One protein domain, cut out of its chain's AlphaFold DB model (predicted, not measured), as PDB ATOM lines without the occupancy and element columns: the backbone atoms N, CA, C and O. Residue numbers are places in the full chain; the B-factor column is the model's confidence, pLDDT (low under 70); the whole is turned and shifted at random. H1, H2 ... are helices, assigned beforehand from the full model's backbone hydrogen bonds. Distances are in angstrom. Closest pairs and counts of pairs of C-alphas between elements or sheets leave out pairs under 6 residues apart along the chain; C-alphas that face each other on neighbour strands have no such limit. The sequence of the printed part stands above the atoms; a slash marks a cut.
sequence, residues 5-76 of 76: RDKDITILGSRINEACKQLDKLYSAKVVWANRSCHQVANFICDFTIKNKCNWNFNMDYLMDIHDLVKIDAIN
ATOM      1  N   ARG A   5      -8.531  57.236  14.020       81.12
ATOM      2  CA  ARG A   5      -9.341  56.394  14.911       81.12
ATOM      3  C   ARG A   5     -10.833  56.371  14.556       81.12
ATOM      4  O   ARG A   5     -11.431  55.302  14.551       81.12
ATOM      5  N   ASP A   6     -11.418  57.513  14.207       80.19
ATOM      6  CA  ASP A   6     -12.845  57.604  13.862       80.19
ATOM      7  C   ASP A   6     -13.187  56.873  12.553       80.19
ATOM      8  O   ASP A   6     -14.236  56.229  12.440       80.19
ATOM      9  N   LYS A   7     -12.278  56.917  11.571       80.69
ATOM     10  CA  LYS A   7     -12.409  56.146  10.326       80.69
ATOM     11  C   LYS A   7     -12.263  54.657  10.604       80.69
ATOM     12  O   LYS A   7     -13.069  53.879  10.102       80.69
ATOM     13  N   ASP A   8     -11.300  54.275  11.436       77.88
ATOM     14  CA  ASP A   8     -11.069  52.873  11.790       77.88
ATOM     15  C   ASP A   8     -12.273  52.282  12.543       77.88
ATOM     16  O   ASP A   8     -12.730  51.191  12.208       77.88
ATOM     17  N   ILE A   9     -12.856  53.029  13.491       85.81
ATOM     18  CA  ILE A   9     -14.079  52.634  14.214       85.81
ATOM     19  C   ILE A   9     -15.252  52.465  13.245       85.81
ATOM     20  O   ILE A   9     -15.984  51.479  13.323       85.81
ATOM     21  N   THR A  10     -15.419  53.401  12.309       89.56
ATOM     22  CA  THR A  10     -16.500  53.346  11.315       89.56
ATOM     23  C   THR A  10     -16.348  52.137  10.389       89.56
ATOM     24  O   THR A  10     -17.321  51.425  10.130       89.56
ATOM     25  N   ILE A  11     -15.127  51.861   9.918       85.44
ATOM     26  CA  ILE A  11     -14.825  50.692   9.082       85.44
ATOM     27  C   ILE A  11     -15.102  49.402   9.860       85.44
ATOM     28  O   ILE A  11     -15.775  48.514   9.336       85.44
ATOM     29  N   LEU A  12     -14.640  49.309  11.111       86.81
ATOM     30  CA  LEU A  12     -14.874  48.146  11.966       86.81
ATOM     31  C   LEU A  12     -16.376  47.902  12.174       86.81
ATOM     32  O   LEU A  12     -16.854  46.789  11.960       86.81
ATOM     33  N   GLY A  13     -17.130  48.947  12.528       89.75
ATOM     34  CA  GLY A  13     -18.579  48.864  12.717       89.75
ATOM     35  C   GLY A  13     -19.312  48.411  11.452       89.75
ATOM     36  O   GLY A  13     -20.180  47.541  11.519       89.75
ATOM     37  N   SER A  14     -18.916  48.931  10.286       89.88
ATOM     38  CA  SER A  14     -19.464  48.509   8.991       89.88
ATOM     39  C   SER A  14     -19.218  47.018   8.718       89.88
ATOM     40  O   SER A  14     -20.147  46.293   8.356       89.88
ATOM     41  N   ARG A  15     -17.997  46.527   8.975       86.88
ATOM     42  CA  ARG A  15     -17.642  45.107   8.800       86.88
ATOM     43  C   ARG A  15     -18.408  44.186   9.747       86.88
ATOM     44  O   ARG A  15     -18.861  43.132   9.310       86.88
ATOM     45  N   ILE A  16     -18.589  44.587  11.006       88.38
ATOM     46  CA  ILE A  16     -19.394  43.830  11.979       88.38
ATOM     47  C   ILE A  16     -20.843  43.730  11.498       88.38
ATOM     48  O   ILE A  16     -21.404  42.640  11.474       88.38
ATOM     49  N   ASN A  17     -21.432  44.845  11.060       92.25
ATOM     50  CA  ASN A  17     -22.805  44.860  10.559       92.25
ATOM     51  C   ASN A  17     -22.983  43.933   9.344       92.25
ATOM     52  O   ASN A  17     -23.969  43.207   9.245       92.25
ATOM     53  N   GLU A  18     -22.020  43.927   8.422       91.69
ATOM     54  CA  GLU A  18     -22.052  43.023   7.273       91.69
ATOM     55  C   GLU A  18     -21.906  41.552   7.680       91.69
ATOM     56  O   GLU A  18     -22.650  40.713   7.174       91.69
ATOM     57  N   ALA A  19     -21.031  41.240   8.639       87.12
ATOM     58  CA  ALA A  19     -20.912  39.890   9.187       87.12
ATOM     59  C   ALA A  19     -22.225  39.421   9.839       87.12
ATOM     60  O   ALA A  19     -22.681  38.317   9.545       87.12
ATOM     61  N   CYS A  20     -22.880  40.271  10.640       88.31
ATOM     62  CA  CYS A  20     -24.186  39.967  11.235       88.31
ATOM     63  C   CYS A  20     -25.236  39.646  10.162       88.31
ATOM     64  O   CYS A  20     -25.883  38.609  10.239       88.31
ATOM     65  N   LYS A  21     -25.320  40.450   9.093       91.75
ATOM     66  CA  LYS A  21     -26.243  40.185   7.972       91.75
ATOM     67  C   LYS A  21     -25.996  38.849   7.273       91.75
ATOM     68  O   LYS A  21     -26.921  38.305   6.677       91.75
ATOM     69  N   GLN A  22     -24.758  38.350   7.249       89.19
ATOM     70  CA  GLN A  22     -24.473  37.024   6.693       89.19
ATOM     71  C   GLN A  22     -24.849  35.916   7.679       89.19
ATOM     72  O   GLN A  22     -25.395  34.902   7.255       89.19
ATOM     73  N   LEU A  23     -24.608  36.119   8.977       86.94
ATOM     74  CA  LEU A  23     -25.014  35.178  10.024       86.94
ATOM     75  C   LEU A  23     -26.537  35.024  10.096       86.94
ATOM     76  O   LEU A  23     -27.008  33.901  10.222       86.94
ATOM     77  N   ASP A  24     -27.298  36.106   9.914       89.25
ATOM     78  CA  ASP A  24     -28.769  36.085   9.898       89.25
ATOM     79  C   ASP A  24     -29.355  35.219   8.768       89.25
ATOM     80  O   ASP A  24     -30.504  34.785   8.839       89.25
ATOM     81  N   LYS A  25     -28.580  34.949   7.707       91.56
ATOM     82  CA  LYS A  25     -28.995  34.060   6.608       91.56
ATOM     83  C   LYS A  25     -28.818  32.582   6.944       91.56
ATOM     84  O   LYS A  25     -29.310  31.730   6.206       91.56
ATOM     85  N   LEU A  26     -28.076  32.260   7.999       88.12
ATOM     86  CA  LEU A  26     -27.836  30.888   8.418       88.12
ATOM     87  C   LEU A  26     -28.975  30.439   9.332       88.12
ATOM     88  O   LEU A  26     -29.329  31.130  10.280       88.12
ATOM     89  N   TYR A  27     -29.509  29.240   9.092       89.62
ATOM     90  CA  TYR A  27     -30.504  28.635   9.986       89.62
ATOM     91  C   TYR A  27     -29.964  28.472  11.417       89.62
ATOM     92  O   TYR A  27     -30.681  28.650  12.398       89.62
ATOM     93  N   SER A  28     -28.675  28.150  11.533       87.75
ATOM     94  CA  SER A  28     -27.951  28.090  12.797       87.75
ATOM     95  C   SER A  28     -26.460  28.288  12.549       87.75
ATOM     96  O   SER A  28     -25.922  27.730  11.592       87.75
ATOM     97  N   ALA A  29     -25.783  29.008  13.439       82.06
ATOM     98  CA  ALA A  29     -24.334  29.156  13.434       82.06
ATOM     99  C   ALA A  29     -23.781  28.873  14.834       82.06
ATOM    100  O   ALA A  29     -24.341  29.322  15.834       82.06
ATOM    101  N   LYS A  30     -22.668  28.139  14.911       84.62
ATOM    102  CA  LYS A  30     -21.939  27.907  16.160       84.62
ATOM    103  C   LYS A  30     -20.601  28.623  16.080       84.62
ATOM    104  O   LYS A  30     -19.740  28.236  15.296       84.62
ATOM    105  N   VAL A  31     -20.424  29.644  16.909       80.44
ATOM    106  CA  VAL A  31     -19.137  30.327  17.066       80.44
ATOM    107  C   VAL A  31     -18.393  29.669  18.221       80.44
ATOM    108  O   VAL A  31     -18.893  29.632  19.344       80.44
ATOM    109  N   VAL A  32     -17.212  29.122  17.941       82.88
ATOM    110  CA  VAL A  32     -16.344  28.510  18.951       82.88
ATOM    111  C   VAL A  32     -15.100  29.368  19.100       82.88
ATOM    112  O   VAL A  32     -14.399  29.636  18.127       82.88
ATOM    113  N   TRP A  33     -14.820  29.788  20.328       81.88
ATOM    114  CA  TRP A  33     -13.545  30.407  20.661       81.88
ATOM    115  C   TRP A  33     -12.489  29.313  20.765       81.88
ATOM    116  O   TRP A  33     -12.625  28.398  21.575       81.88
ATOM    117  N   ALA A  34     -11.441  29.407  19.954       78.56
ATOM    118  CA  ALA A  34     -10.289  28.521  20.040       78.56
ATOM    119  C   ALA A  34      -9.018  29.335  20.284       78.56
ATOM    120  O   ALA A  34      -8.966  30.541  20.018       78.56
ATOM    121  N   ASN A  35      -7.983  28.672  20.800       76.56
ATOM    122  CA  ASN A  35      -6.679  29.298  20.947       76.56
ATOM    123  C   ASN A  35      -6.164  29.710  19.560       76.56
ATOM    124  O   ASN A  35      -6.323  28.979  18.585       76.56
ATOM    125  N   ARG A  36      -5.520  30.876  19.476       66.94
ATOM    126  CA  ARG A  36      -4.930  31.399  18.241       66.94
ATOM    127  C   ARG A  36      -4.029  30.362  17.554       66.94
ATOM    128  O   ARG A  36      -4.045  30.268  16.333       66.94
ATOM    129  N   SER A  37      -3.289  29.561  18.322       68.62
ATOM    130  CA  SER A  37      -2.421  28.485  17.809       68.62
ATOM    131  C   SER A  37      -3.154  27.377  17.038       68.62
ATOM    132  O   SER A  37      -2.525  26.713  16.219       68.62
ATOM    133  N   CYS A  38      -4.462  27.213  17.250       67.75
ATOM    134  CA  CYS A  38      -5.293  26.226  16.561       67.75
ATOM    135  C   CYS A  38      -5.683  26.644  15.137       67.75
ATOM    136  O   CYS A  38      -6.240  25.834  14.416       67.75
ATOM    137  N   HIS A  39      -5.428  27.893  14.737       71.88
ATOM    138  CA  HIS A  39      -5.767  28.399  13.407       71.88
ATOM    139  C   HIS A  39      -4.502  28.909  12.716       71.88
ATOM    140  O   HIS A  39      -4.315  30.114  12.512       71.88
ATOM    141  N   GLN A  40      -3.593  27.984  12.402       75.31
ATOM    142  CA  GLN A  40      -2.281  28.313  11.833       75.31
ATOM    143  C   GLN A  40      -2.414  29.056  10.500       75.31
ATOM    144  O   GLN A  40      -1.723  30.052  10.279       75.31
ATOM    145  N   VAL A  41      -3.379  28.649   9.670       76.81
ATOM    146  CA  VAL A  41      -3.717  29.311   8.403       76.81
ATOM    147  C   VAL A  41      -4.150  30.759   8.637       76.81
ATOM    148  O   VAL A  41      -3.595  31.682   8.041       76.81
ATOM    149  N   ALA A  42      -5.118  30.982   9.532       76.62
ATOM    150  CA  ALA A  42      -5.637  32.321   9.803       76.62
ATOM    151  C   ALA A  42      -4.547  33.249  10.361       76.62
ATOM    152  O   ALA A  42      -4.473  34.416   9.978       76.62
ATOM    153  N   ASN A  43      -3.662  32.731  11.218       81.00
ATOM    154  CA  ASN A  43      -2.519  33.494  11.715       81.00
ATOM    155  C   ASN A  43      -1.552  33.878  10.612       81.00
ATOM    156  O   ASN A  43      -1.200  35.051  10.522       81.00
ATOM    157  N   PHE A  44      -1.152  32.915   9.781       81.19
ATOM    158  CA  PHE A  44      -0.234  33.171   8.680       81.19
ATOM    159  C   PHE A  44      -0.784  34.261   7.761       81.19
ATOM    160  O   PHE A  44      -0.070  35.202   7.427       81.19
ATOM    161  N   ILE A  45      -2.068  34.187   7.409       76.69
ATOM    162  CA  ILE A  45      -2.722  35.167   6.538       76.69
ATOM    163  C   ILE A  45      -2.741  36.554   7.182       76.69
ATOM    164  O   ILE A  45      -2.384  37.540   6.531       76.69
ATOM    165  N   CYS A  46      -3.126  36.652   8.454       77.00
ATOM    166  CA  CYS A  46      -3.112  37.918   9.184       77.00
ATOM    167  C   CYS A  46      -1.699  38.513   9.241       77.00
ATOM    168  O   CYS A  46      -1.499  39.674   8.888       77.00
ATOM    169  N   ASP A  47      -0.704  37.717   9.621       80.44
ATOM    170  CA  ASP A  47       0.674  38.186   9.755       80.44
ATOM    171  C   ASP A  47       1.262  38.577   8.386       80.44
ATOM    172  O   ASP A  47       1.920  39.613   8.256       80.44
ATOM    173  N   PHE A  48       0.970  37.803   7.338       77.88
ATOM    174  CA  PHE A  48       1.398  38.078   5.968       77.88
ATOM    175  C   PHE A  48       0.789  39.375   5.424       77.88
ATOM    176  O   PHE A  48       1.505  40.215   4.873       77.88
ATOM    177  N   THR A  49      -0.519  39.574   5.590       74.75
ATOM    178  CA  THR A  49      -1.215  40.777   5.100       74.75
ATOM    179  C   THR A  49      -0.766  42.037   5.835       74.75
ATOM    180  O   THR A  49      -0.496  43.052   5.186       74.75
ATOM    181  N   ILE A  50      -0.575  41.960   7.158       78.44
ATOM    182  CA  ILE A  50      -0.009  43.050   7.968       78.44
ATOM    183  C   ILE A  50       1.406  43.390   7.491       78.44
ATOM    184  O   ILE A  50       1.705  44.558   7.229       78.44
ATOM    185  N   LYS A  51       2.273  42.379   7.344       79.00
ATOM    186  CA  LYS A  51       3.677  42.569   6.955       79.00
ATOM    187  C   LYS A  51       3.812  43.226   5.583       79.00
ATOM    188  O   LYS A  51       4.667  44.090   5.406       79.00
ATOM    189  N   ASN A  52       2.959  42.850   4.634       74.75
ATOM    190  CA  ASN A  52       3.028  43.344   3.260       74.75
ATOM    191  C   ASN A  52       2.151  44.582   2.994       74.75
ATOM    192  O   ASN A  52       2.173  45.109   1.884       74.75
ATOM    193  N   LYS A  53       1.398  45.078   3.992       71.25
ATOM    194  CA  LYS A  53       0.418  46.177   3.837       71.25
ATOM    195  C   LYS A  53      -0.563  45.935   2.678       71.25
ATOM    196  O   LYS A  53      -0.971  46.871   1.991       71.25
ATOM    197  N   CYS A  54      -0.923  44.676   2.443       64.69
ATOM    198  CA  CYS A  54      -1.789  44.288   1.337       64.69
ATOM    199  C   CYS A  54      -3.255  44.292   1.776       64.69
ATOM    200  O   CYS A  54      -3.618  43.612   2.732       64.69
ATOM    201  N   ASN A  55      -4.114  44.979   1.019       61.00
ATOM    202  CA  ASN A  55      -5.548  44.693   1.023       61.00
ATOM    203  C   ASN A  55      -5.779  43.492   0.112       61.00
ATOM    204  O   ASN A  55      -5.958  43.634  -1.098       61.00
ATOM    205  N   TRP A  56      -5.685  42.300   0.689       59.53
ATOM    206  CA  TRP A  56      -5.867  41.072  -0.060       59.53
ATOM    207  C   TRP A  56      -7.348  40.724  -0.136       59.53
ATOM    208  O   TRP A  56      -7.993  40.454   0.876       59.53
ATOM    209  N   ASN A  57      -7.885  40.749  -1.352       54.28
ATOM    210  CA  ASN A  57      -9.174  40.143  -1.629       54.28
ATOM    211  C   ASN A  57      -8.953  38.637  -1.719       54.28
ATOM    212  O   ASN A  57      -8.126  38.181  -2.506       54.28
ATOM    213  N   PHE A  58      -9.682  37.892  -0.893       51.09
ATOM    214  CA  PHE A  58      -9.691  36.433  -0.854       51.09
ATOM    215  C   PHE A  58     -10.338  35.893  -2.143       51.09
ATOM    216  O   PHE A  58     -11.489  35.466  -2.154       51.09
ATOM    217  N   ASN A  59      -9.630  35.998  -3.266       50.94
ATOM    218  CA  ASN A  59      -9.938  35.214  -4.452       50.94
ATOM    219  C   ASN A  59      -9.335  33.825  -4.243       50.94
ATOM    220  O   ASN A  59      -8.241  33.706  -3.700       50.94
ATOM    221  N   MET A  60     -10.063  32.791  -4.660       50.28
ATOM    222  CA  MET A  60      -9.763  31.368  -4.420       50.28
ATOM    223  C   MET A  60      -8.399  30.880  -4.952       50.28
ATOM    224  O   MET A  60      -8.027  29.737  -4.701       50.28
ATOM    225  N   ASP A  61      -7.639  31.739  -5.632       53.31
ATOM    226  CA  ASP A  61      -6.260  31.496  -6.048       53.31
ATOM    227  C   ASP A  61      -5.298  31.878  -4.912       53.31
ATOM    228  O   ASP A  61      -4.630  32.916  -4.930       53.31
ATOM    229  N   TYR A  62      -5.269  31.050  -3.869       61.75
ATOM    230  CA  TYR A  62      -4.335  31.215  -2.757       61.75
ATOM    231  C   TYR A  62      -2.880  31.078  -3.224       61.75
ATOM    232  O   TYR A  62      -2.570  30.266  -4.098       61.75
ATOM    233  N   LEU A  63      -1.956  31.811  -2.586       66.50
ATOM    234  CA  LEU A  63      -0.530  31.472  -2.667       66.50
ATOM    235  C   LEU A  63      -0.340  30.013  -2.227       66.50
ATOM    236  O   LEU A  63      -0.965  29.585  -1.253       66.50
ATOM    237  N   MET A  64       0.535  29.275  -2.920       67.81
ATOM    238  CA  MET A  64       0.844  27.863  -2.633       67.81
ATOM    239  C   MET A  64       1.093  27.609  -1.137       67.81
ATOM    240  O   MET A  64       0.563  26.651  -0.587       67.81
ATOM    241  N   ASP A  65       1.779  28.531  -0.457       66.44
ATOM    242  CA  ASP A  65       2.069  28.450   0.982       66.44
ATOM    243  C   ASP A  65       0.803  28.372   1.858       66.44
ATOM    244  O   ASP A  65       0.765  27.654   2.856       66.44
ATOM    245  N   ILE A  66      -0.267  29.084   1.487       68.56
ATOM    246  CA  ILE A  66      -1.550  29.055   2.210       68.56
ATOM    247  C   ILE A  66      -2.298  27.770   1.898       68.56
ATOM    248  O   ILE A  66      -2.904  27.180   2.786       68.56
ATOM    249  N   HIS A  67      -2.244  27.327   0.646       70.06
ATOM    250  CA  HIS A  67      -2.857  26.076   0.227       70.06
ATOM    251  C   HIS A  67      -2.239  24.870   0.954       70.06
ATOM    252  O   HIS A  67      -2.968  23.989   1.413       70.06
ATOM    253  N   ASP A  68      -0.920  24.858   1.135       73.44
ATOM    254  CA  ASP A  68      -0.228  23.796   1.865       73.44
ATOM    255  C   ASP A  68      -0.537  23.841   3.368       73.44
ATOM    256  O   ASP A  68      -0.791  22.798   3.971       73.44
ATOM    257  N   LEU A  69      -0.636  25.036   3.963       73.19
ATOM    258  CA  LEU A  69      -1.098  25.189   5.347       73.19
ATOM    259  C   LEU A  69      -2.547  24.709   5.529       73.19
ATOM    260  O   LEU A  69      -2.825  24.001   6.491       73.19
ATOM    261  N   VAL A  70      -3.458  25.038   4.607       67.56
ATOM    262  CA  VAL A  70      -4.857  24.574   4.646       67.56
ATOM    263  C   VAL A  70      -4.935  23.054   4.547       67.56
ATOM    264  O   VAL A  70      -5.714  22.439   5.269       67.56
ATOM    265  N   LYS A  71      -4.115  22.427   3.695       66.88
ATOM    266  CA  LYS A  71      -4.034  20.961   3.625       66.88
ATOM    267  C   LYS A  71      -3.574  20.351   4.945       66.88
ATOM    268  O   LYS A  71      -4.163  19.368   5.378       66.88
ATOM    269  N   ILE A  72      -2.548  20.916   5.578       72.12
ATOM    270  CA  ILE A  72      -2.045  20.429   6.871       72.12
ATOM    271  C   ILE A  72      -3.112  20.576   7.966       72.12
ATOM    272  O   ILE A  72      -3.281  19.664   8.772       72.12
ATOM    273  N   ASP A  73      -3.847  21.687   7.976       68.06
ATOM    274  CA  ASP A  73      -4.893  21.971   8.969       68.06
ATOM    275  C   ASP A  73      -6.155  21.113   8.756       68.06
ATOM    276  O   ASP A  73      -6.842  20.795   9.714       68.06
ATOM    277  N   ALA A  74      -6.457  20.713   7.514       66.00
ATOM    278  CA  ALA A  74      -7.630  19.897   7.176       66.00
ATOM    279  C   ALA A  74      -7.409  18.377   7.306       66.00
ATOM    280  O   ALA A  74      -8.378  17.617   7.312       66.00
ATOM    281  N   ILE A  75      -6.152  17.924   7.317       62.00
ATOM    282  CA  ILE A  75      -5.785  16.508   7.485       62.00
ATOM    283  C   ILE A  75      -5.676  16.129   8.973       62.00
ATOM    284  O   ILE A  75      -5.867  14.957   9.306       62.00
ATOM    285  N   ASN A  76      -5.364  17.094   9.844       50.06
ATOM    286  CA  ASN A  76      -5.329  16.917  11.303       50.06
ATOM    287  C   ASN A  76      -6.705  17.141  11.943       50.06
ATOM    288  O   ASN A  76      -6.921  16.563  13.033       50.06
TER     289      ASN A  76
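AT A GLANCE: This is residues 5 to 76 of the 76 residues of an uncharacterized protein of Gossypium klotzschianum (UniProt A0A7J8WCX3). Look for a lone helix, H1, standing well away from a small helical hairpin of H2 and H3, with a long link between them and open space where H1 could have met the hairpin. The hairpin is only partly closed, as H2 and H3 meet near one end of H2, and residues 49 to 55 stick out from it. The printed part has 72 residues, with three named helices in the order H1, H2, H3 and no named strand, and its class is all helix. It is loose, with a radius of gyration of the C-alphas of 15.0 A and spans of 35 by 34 by 25 A.

HOW THE PARTS SIT: Start with H1, residues 5 to 23, which touches no helix; residues 5 to 37 stand free. Go on to H2, residues 40 to 52, which is apart from H1. Then find H3, residues 64 to 75, which touches H2 and is apart from H1. H2 touches H3 with residues 40 to 45 alone, and the closest C-alphas of the two, those of Val 41 and Leu 69, are 5.8 A apart. H2 and H3 form a helical hairpin, running opposite ways at a shallow tilt of 19 degrees. In H1, H2 and H3 every O i to N i+4 pair is within hydrogen-bond range.

IN THESE COORDINATES: Find C-alpha 5 at (-9.341, 56.394, 14.911); from there H1 runs 26.8 A to C-alpha 23. H2 runs 18.1 A from C-alpha 40 at (-2.281, 28.313, 11.833) to C-alpha 52. H3 runs 16.6 A from C-alpha 64 to C-alpha 75 at (-5.785, 16.508, 7.485).

THE WHOLE: The two C-alphas farthest apart, those of Asp 6 and Ile 75, are 42.2 A apart. The printed part has no cut. Both links are long, with 16 residues between H1 and H2 and 11 between H2 and H3. Mean pLDDT of the printed part is 75.9; look for values under 70 at residues 36 to 38, 54 to 66, 70 to 71 and 73 to 76.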